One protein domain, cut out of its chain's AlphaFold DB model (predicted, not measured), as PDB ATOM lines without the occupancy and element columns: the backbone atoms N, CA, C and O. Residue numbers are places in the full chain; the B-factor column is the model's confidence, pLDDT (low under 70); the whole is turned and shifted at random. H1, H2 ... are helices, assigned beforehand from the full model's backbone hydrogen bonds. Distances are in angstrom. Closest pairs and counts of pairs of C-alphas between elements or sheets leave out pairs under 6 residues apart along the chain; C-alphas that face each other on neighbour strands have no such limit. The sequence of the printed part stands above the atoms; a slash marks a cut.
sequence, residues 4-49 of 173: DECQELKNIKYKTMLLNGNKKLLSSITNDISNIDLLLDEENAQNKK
ATOM      1  N   ASP A   4       5.497 -71.401 -27.163       64.56
ATOM      2  CA  ASP A   4       4.828 -70.147 -27.551       64.56
ATOM      3  C   ASP A   4       3.872 -69.624 -26.473       64.56
ATOM      4  O   ASP A   4       3.881 -68.435 -26.170       64.56
ATOM      5  N   GLU A   5       3.139 -70.510 -25.797       68.75
ATOM      6  CA  GLU A   5       2.217 -70.145 -24.712       68.75
ATOM      7  C   GLU A   5       2.958 -69.489 -23.526       68.75
ATOM      8  O   GLU A   5       2.495 -68.518 -22.926       68.75
ATOM      9  N   CYS A   6       4.183 -69.944 -23.243       74.06
ATOM     10  CA  CYS A   6       5.057 -69.343 -22.234       74.06
ATOM     11  C   CYS A   6       5.547 -67.944 -22.645       74.06
ATOM     12  O   CYS A   6       5.715 -67.056 -21.800       74.06
ATOM     13  N   GLN A   7       5.762 -67.719 -23.941       76.94
ATOM     14  CA  GLN A   7       6.214 -66.433 -24.457       76.94
ATOM     15  C   GLN A   7       5.070 -65.417 -24.554       76.94
ATOM     16  O   GLN A   7       5.250 -64.250 -24.199       76.94
ATOM     17  N   GLU A   8       3.870 -65.867 -24.913       81.56
ATOM     18  CA  GLU A   8       2.641 -65.078 -24.826       81.56
ATOM     19  C   GLU A   8       2.350 -64.652 -23.382       81.56
ATOM     20  O   GLU A   8       2.095 -63.473 -23.132       81.56
ATOM     21  N   LEU A   9       2.505 -65.553 -22.405       82.38
ATOM     22  CA  LEU A   9       2.351 -65.228 -20.983       82.38
ATOM     23  C   LEU A   9       3.342 -64.154 -20.509       82.38
ATOM     24  O   LEU A   9       2.963 -63.256 -19.749       82.38
ATOM     25  N   LYS A  10       4.597 -64.184 -20.979       81.38
ATOM     26  CA  LYS A  10       5.575 -63.119 -20.687       81.38
ATOM     27  C   LYS A  10       5.161 -61.783 -21.302       81.38
ATOM     28  O   LYS A  10       5.239 -60.761 -20.619       81.38
ATOM     29  N   ASN A  11       4.668 -61.789 -22.539       87.00
ATOM     30  CA  ASN A  11       4.204 -60.583 -23.227       87.00
ATOM     31  C   ASN A  11       2.968 -59.975 -22.544       87.00
ATOM     32  O   ASN A  11       2.901 -58.759 -22.350       87.00
ATOM     33  N   ILE A  12       2.019 -60.809 -22.109       85.69
ATOM     34  CA  ILE A  12       0.819 -60.385 -21.375       85.69
ATOM     35  C   ILE A  12       1.197 -59.813 -20.005       85.69
ATOM     36  O   ILE A  12       0.718 -58.738 -19.631       85.69
ATOM     37  N   LYS A  13       2.095 -60.478 -19.267       79.62
ATOM     38  CA  LYS A  13       2.589 -59.995 -17.969       79.62
ATOM     39  C   LYS A  13       3.294 -58.647 -18.106       79.62
ATOM     40  O   LYS A  13       3.032 -57.745 -17.314       79.62
ATOM     41  N   TYR A  14       4.135 -58.488 -19.127       77.56
ATOM     42  CA  TYR A  14       4.828 -57.235 -19.418       77.56
ATOM     43  C   TYR A  14       3.843 -56.108 -19.755       77.56
ATOM     44  O   TYR A  14       3.871 -55.057 -19.115       77.56
ATOM     45  N   LYS A  15       2.894 -56.351 -20.670       79.00
ATOM     46  CA  LYS A  15       1.848 -55.382 -21.035       79.00
ATOM     47  C   LYS A  15       1.001 -54.963 -19.826       79.00
ATOM     48  O   LYS A  15       0.715 -53.783 -19.656       79.00
ATOM     49  N   THR A  16       0.667 -55.909 -18.949       79.06
ATOM     50  CA  THR A  16      -0.057 -55.644 -17.694       79.06
ATOM     51  C   THR A  16       0.786 -54.823 -16.715       79.06
ATOM     52  O   THR A  16       0.280 -53.898 -16.086       79.06
ATOM     53  N   MET A  17       2.086 -55.104 -16.605       73.38
ATOM     54  CA  MET A  17       3.007 -54.368 -15.735       73.38
ATOM     55  C   MET A  17       3.201 -52.910 -16.188       73.38
ATOM     56  O   MET A  17       3.212 -52.013 -15.346       73.38
ATOM     57  N   LEU A  18       3.273 -52.658 -17.500       71.75
ATOM     58  CA  LEU A  18       3.312 -51.310 -18.085       71.75
ATOM     59  C   LEU A  18       2.047 -50.497 -17.778       71.75
ATOM     60  O   LEU A  18       2.141 -49.322 -17.430       71.75
ATOM     61  N   LEU A  19       0.872 -51.122 -17.886       65.56
ATOM     62  CA  LEU A  19      -0.417 -50.460 -17.657       65.56
ATOM     63  C   LEU A  19      -0.703 -50.229 -16.166       65.56
ATOM     64  O   LEU A  19      -1.267 -49.200 -15.791       65.56
ATOM     65  N   ASN A  20      -0.282 -51.154 -15.301       69.56
ATOM     66  CA  ASN A  20      -0.580 -51.093 -13.871       69.56
ATOM     67  C   ASN A  20       0.456 -50.283 -13.071       69.56
ATOM     68  O   ASN A  20       0.138 -49.819 -11.976       69.56
ATOM     69  N   GLY A  21       1.676 -50.108 -13.593       60.81
ATOM     70  CA  GLY A  21       2.818 -49.581 -12.843       60.81
ATOM     71  C   GLY A  21       2.828 -48.070 -12.604       60.81
ATOM     72  O   GLY A  21       3.368 -47.639 -11.594       60.81
ATOM     73  N   ASN A  22       2.227 -47.249 -13.474       62.81
ATOM     74  CA  ASN A  22       2.334 -45.789 -13.358       62.81
ATOM     75  C   ASN A  22       1.070 -45.052 -13.820       62.81
ATOM     76  O   ASN A  22       1.061 -44.327 -14.815       62.81
ATOM     77  N   LYS A  23       0.004 -45.150 -13.014       61.22
ATOM     78  CA  LYS A  23      -1.210 -44.327 -13.175       61.22
ATOM     79  C   LYS A  23      -0.902 -42.821 -13.204       61.22
ATOM     80  O   LYS A  23      -1.577 -42.093 -13.916       61.22
ATOM     81  N   LYS A  24       0.148 -42.373 -12.495       61.97
ATOM     82  CA  LYS A  24       0.627 -40.976 -12.504       61.97
ATOM     83  C   LYS A  24       1.201 -40.525 -13.850       61.97
ATOM     84  O   LYS A  24       1.048 -39.364 -14.211       61.97
ATOM     85  N   LEU A  25       1.872 -41.413 -14.584       62.00
ATOM     86  CA  LEU A  25       2.439 -41.082 -15.894       62.00
ATOM     87  C   LEU A  25       1.325 -41.030 -16.943       62.00
ATOM     88  O   LEU A  25       1.263 -40.080 -17.708       62.00
ATOM     89  N   LEU A  26       0.385 -41.981 -16.905       59.00
ATOM     90  CA  LEU A  26      -0.801 -41.956 -17.766       59.00
ATOM     91  C   LEU A  26      -1.695 -40.734 -17.487       59.00
ATOM     92  O   LEU A  26      -2.172 -40.103 -18.426       59.00
ATOM     93  N   SER A  27      -1.889 -40.362 -16.215       61.06
ATOM     94  CA  SER A  27      -2.630 -39.147 -15.855       61.06
ATOM     95  C   SER A  27      -1.900 -37.880 -16.296       61.06
ATOM     96  O   SER A  27      -2.539 -36.935 -16.729       61.06
ATOM     97  N   SER A  28      -0.566 -37.856 -16.220       62.75
ATOM     98  CA  SER A  28       0.222 -36.711 -16.697       62.75
ATOM     99  C   SER A  28       0.149 -36.588 -18.219       62.75
ATOM    100  O   SER A  28      -0.201 -35.527 -18.699       62.75
ATOM    101  N   ILE A  29       0.313 -37.684 -18.971       64.81
ATOM    102  CA  ILE A  29       0.176 -37.681 -20.439       64.81
ATOM    103  C   ILE A  29      -1.232 -37.251 -20.876       64.81
ATOM    104  O   ILE A  29      -1.374 -36.487 -21.822       64.81
ATOM    105  N   THR A  30      -2.284 -37.729 -20.209       67.50
ATOM    106  CA  THR A  30      -3.665 -37.324 -20.538       67.50
ATOM    107  C   THR A  30      -3.947 -35.864 -20.172       67.50
ATOM    108  O   THR A  30      -4.642 -35.177 -20.923       67.50
ATOM    109  N   ASN A  31      -3.360 -35.357 -19.085       72.44
ATOM    110  CA  ASN A  31      -3.379 -33.931 -18.751       72.44
ATOM    111  C   ASN A  31      -2.595 -33.093 -19.774       72.44
ATOM    112  O   ASN A  31      -3.058 -32.032 -20.168       72.44
ATOM    113  N   ASP A  32      -1.451 -33.578 -20.254       75.50
ATOM    114  CA  ASP A  32      -0.641 -32.891 -21.262       75.50
ATOM    115  C   ASP A  32      -1.369 -32.835 -22.614       75.50
ATOM    116  O   ASP A  32      -1.403 -31.785 -23.247       75.50
ATOM    117  N   ILE A  33      -2.019 -33.930 -23.030       76.00
ATOM    118  CA  ILE A  33      -2.835 -33.979 -24.255       76.00
ATOM    119  C   ILE A  33      -4.036 -33.036 -24.146       76.00
ATOM    120  O   ILE A  33      -4.263 -32.239 -25.048       76.00
ATOM    121  N   SER A  34      -4.773 -33.071 -23.034       79.12
ATOM    122  CA  SER A  34      -5.911 -32.161 -22.838       79.12
ATOM    123  C   SER A  34      -5.481 -30.695 -22.756       79.12
ATOM    124  O   SER A  34      -6.196 -29.823 -23.239       79.12
ATOM    125  N   ASN A  35      -4.295 -30.408 -22.220       84.12
ATOM    126  CA  ASN A  35      -3.725 -29.067 -22.233       84.12
ATOM    127  C   ASN A  35      -3.339 -28.621 -23.654       84.12
ATOM    128  O   ASN A  35      -3.564 -27.470 -24.012       84.12
ATOM    129  N   ILE A  36      -2.812 -29.525 -24.488       86.75
ATOM    130  CA  ILE A  36      -2.556 -29.247 -25.909       86.75
ATOM    131  C   ILE A  36      -3.867 -28.969 -26.647       86.75
ATOM    132  O   ILE A  36      -3.943 -27.977 -27.366       86.75
ATOM    133  N   ASP A  37      -4.898 -29.786 -26.447       86.06
ATOM    134  CA  ASP A  37      -6.205 -29.579 -27.079       86.06
ATOM    135  C   ASP A  37      -6.817 -28.230 -26.672       86.06
ATOM    136  O   ASP A  37      -7.292 -27.487 -27.527       86.06
ATOM    137  N   LEU A  38      -6.719 -27.854 -25.391       86.69
ATOM    138  CA  LEU A  38      -7.156 -26.543 -24.905       86.69
ATOM    139  C   LEU A  38      -6.374 -25.391 -25.547       86.69
ATOM    140  O   LEU A  38      -6.979 -24.407 -25.967       86.69
ATOM    141  N   LEU A  39      -5.050 -25.513 -25.671       86.94
ATOM    142  CA  LEU A  39      -4.222 -24.510 -26.345       86.94
ATOM    143  C   LEU A  39      -4.587 -24.382 -27.829       86.94
ATOM    144  O   LEU A  39      -4.704 -23.267 -28.334       86.94
ATOM    145  N   LEU A  40      -4.814 -25.500 -28.520       88.12
ATOM    146  CA  LEU A  40      -5.235 -25.511 -29.921       88.12
ATOM    147  C   LEU A  40      -6.622 -24.883 -30.096       88.12
ATOM    148  O   LEU A  40      -6.833 -24.111 -31.033       88.12
ATOM    149  N   ASP A  41      -7.560 -25.166 -29.194       84.38
ATOM    150  CA  ASP A  41      -8.890 -24.563 -29.197       84.38
ATOM    151  C   ASP A  41      -8.834 -23.057 -28.924       84.38
ATOM    152  O   ASP A  41      -9.526 -22.278 -29.592       84.38
ATOM    153  N   GLU A  42      -7.976 -22.621 -27.999       82.81
ATOM    154  CA  GLU A  42      -7.719 -21.210 -27.731       82.81
ATOM    155  C   GLU A  42      -7.094 -20.512 -28.942       82.81
ATOM    156  O   GLU A  42      -7.608 -19.478 -29.375       82.81
ATOM    157  N   GLU A  43      -6.048 -21.072 -29.552       79.81
ATOM    158  CA  GLU A  43      -5.421 -20.520 -30.755       79.81
ATOM    159  C   GLU A  43      -6.403 -20.459 -31.926       79.81
ATOM    160  O   GLU A  43      -6.512 -19.430 -32.595       79.81
ATOM    161  N   ASN A  44      -7.197 -21.508 -32.138       78.69
ATOM    162  CA  ASN A  44      -8.234 -21.546 -33.162       78.69
ATOM    163  C   ASN A  44      -9.324 -20.490 -32.893       78.69
ATOM    164  O   ASN A  44      -9.775 -19.793 -33.807       78.69
ATOM    165  N   ALA A  45      -9.731 -20.306 -31.635       73.19
ATOM    166  CA  ALA A  45     -10.667 -19.258 -31.238       73.19
ATOM    167  C   ALA A  45     -10.083 -17.846 -31.422       73.19
ATOM    168  O   ALA A  45     -10.821 -16.929 -31.792       73.19
ATOM    169  N   GLN A  46      -8.781 -17.652 -31.203       69.56
ATOM    170  CA  GLN A  46      -8.088 -16.387 -31.469       69.56
ATOM    171  C   GLN A  46      -7.916 -16.135 -32.971       69.56
ATOM    172  O   GLN A  46      -8.094 -15.002 -33.420       69.56
ATOM    173  N   ASN A  47      -7.671 -17.178 -33.764       67.38
ATOM    174  CA  ASN A  47      -7.576 -17.095 -35.220       67.38
ATOM    175  C   ASN A  47      -8.917 -16.686 -35.853       67.38
ATOM    176  O   ASN A  47      -8.979 -15.882 -36.777       67.38
ATOM    177  N   LYS A  48     -10.039 -17.132 -35.279       66.00
ATOM    178  CA  LYS A  48     -11.380 -16.665 -35.678       66.00
ATOM    179  C   LYS A  48     -11.624 -15.178 -35.372       66.00
ATOM    180  O   LYS A  48     -12.509 -14.578 -35.978       66.00
ATOM    181  N   LYS A  49     -10.851 -14.573 -34.461       67.56
ATOM    182  CA  LYS A  49     -10.927 -13.152 -34.057       67.56
ATOM    183  C   LYS A  49      -9.902 -12.284 -34.792       67.56
ATOM    184  O   LYS A  49      -9.405 -11.290 -34.252       67.56
TER     185      LYS A  49
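Overview. This is residues 4 to 49 of the 173 residues of an uncharacterized protein of viral metagenome (UniProt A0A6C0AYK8). The longer helix, H2, meets the shorter H1 end to end at a corner at Asn 22, and the two arms spread as a wide, open V with nothing packed between them. The printed part has 46 residues, with two named helices, H1 then H2, and no named strand; its class is all helix. It is extended, with a radius of gyration of the C-alphas of 18.6 A and spans of 60 by 21 by 5 A.

Arrangement. Look first at H2, residues 23 to 47, then at H1, residues 4 to 21: they meet only through their link. In both helices every O i to N i+4 pair is within hydrogen-bond range.

Along the chain. Find C-alpha 23 at (-1.210, -44.327, -13.175); from there H2 runs 35.6 A to C-alpha 47 at (-7.576, -17.095, -35.220). H1 begins at C-alpha 4, at (4.828, -70.147, -27.551), and runs 25.4 A to C-alpha 21.

Size, cuts and confidence. The C-alphas of Cys 6 and Lys 49, the two farthest apart, are 59.6 A apart. The printed part has no cut, and the link from H1 to H2 is tight. Look for pLDDT under 70 at residues 4 to 5, 19 to 30 and 46 to 49.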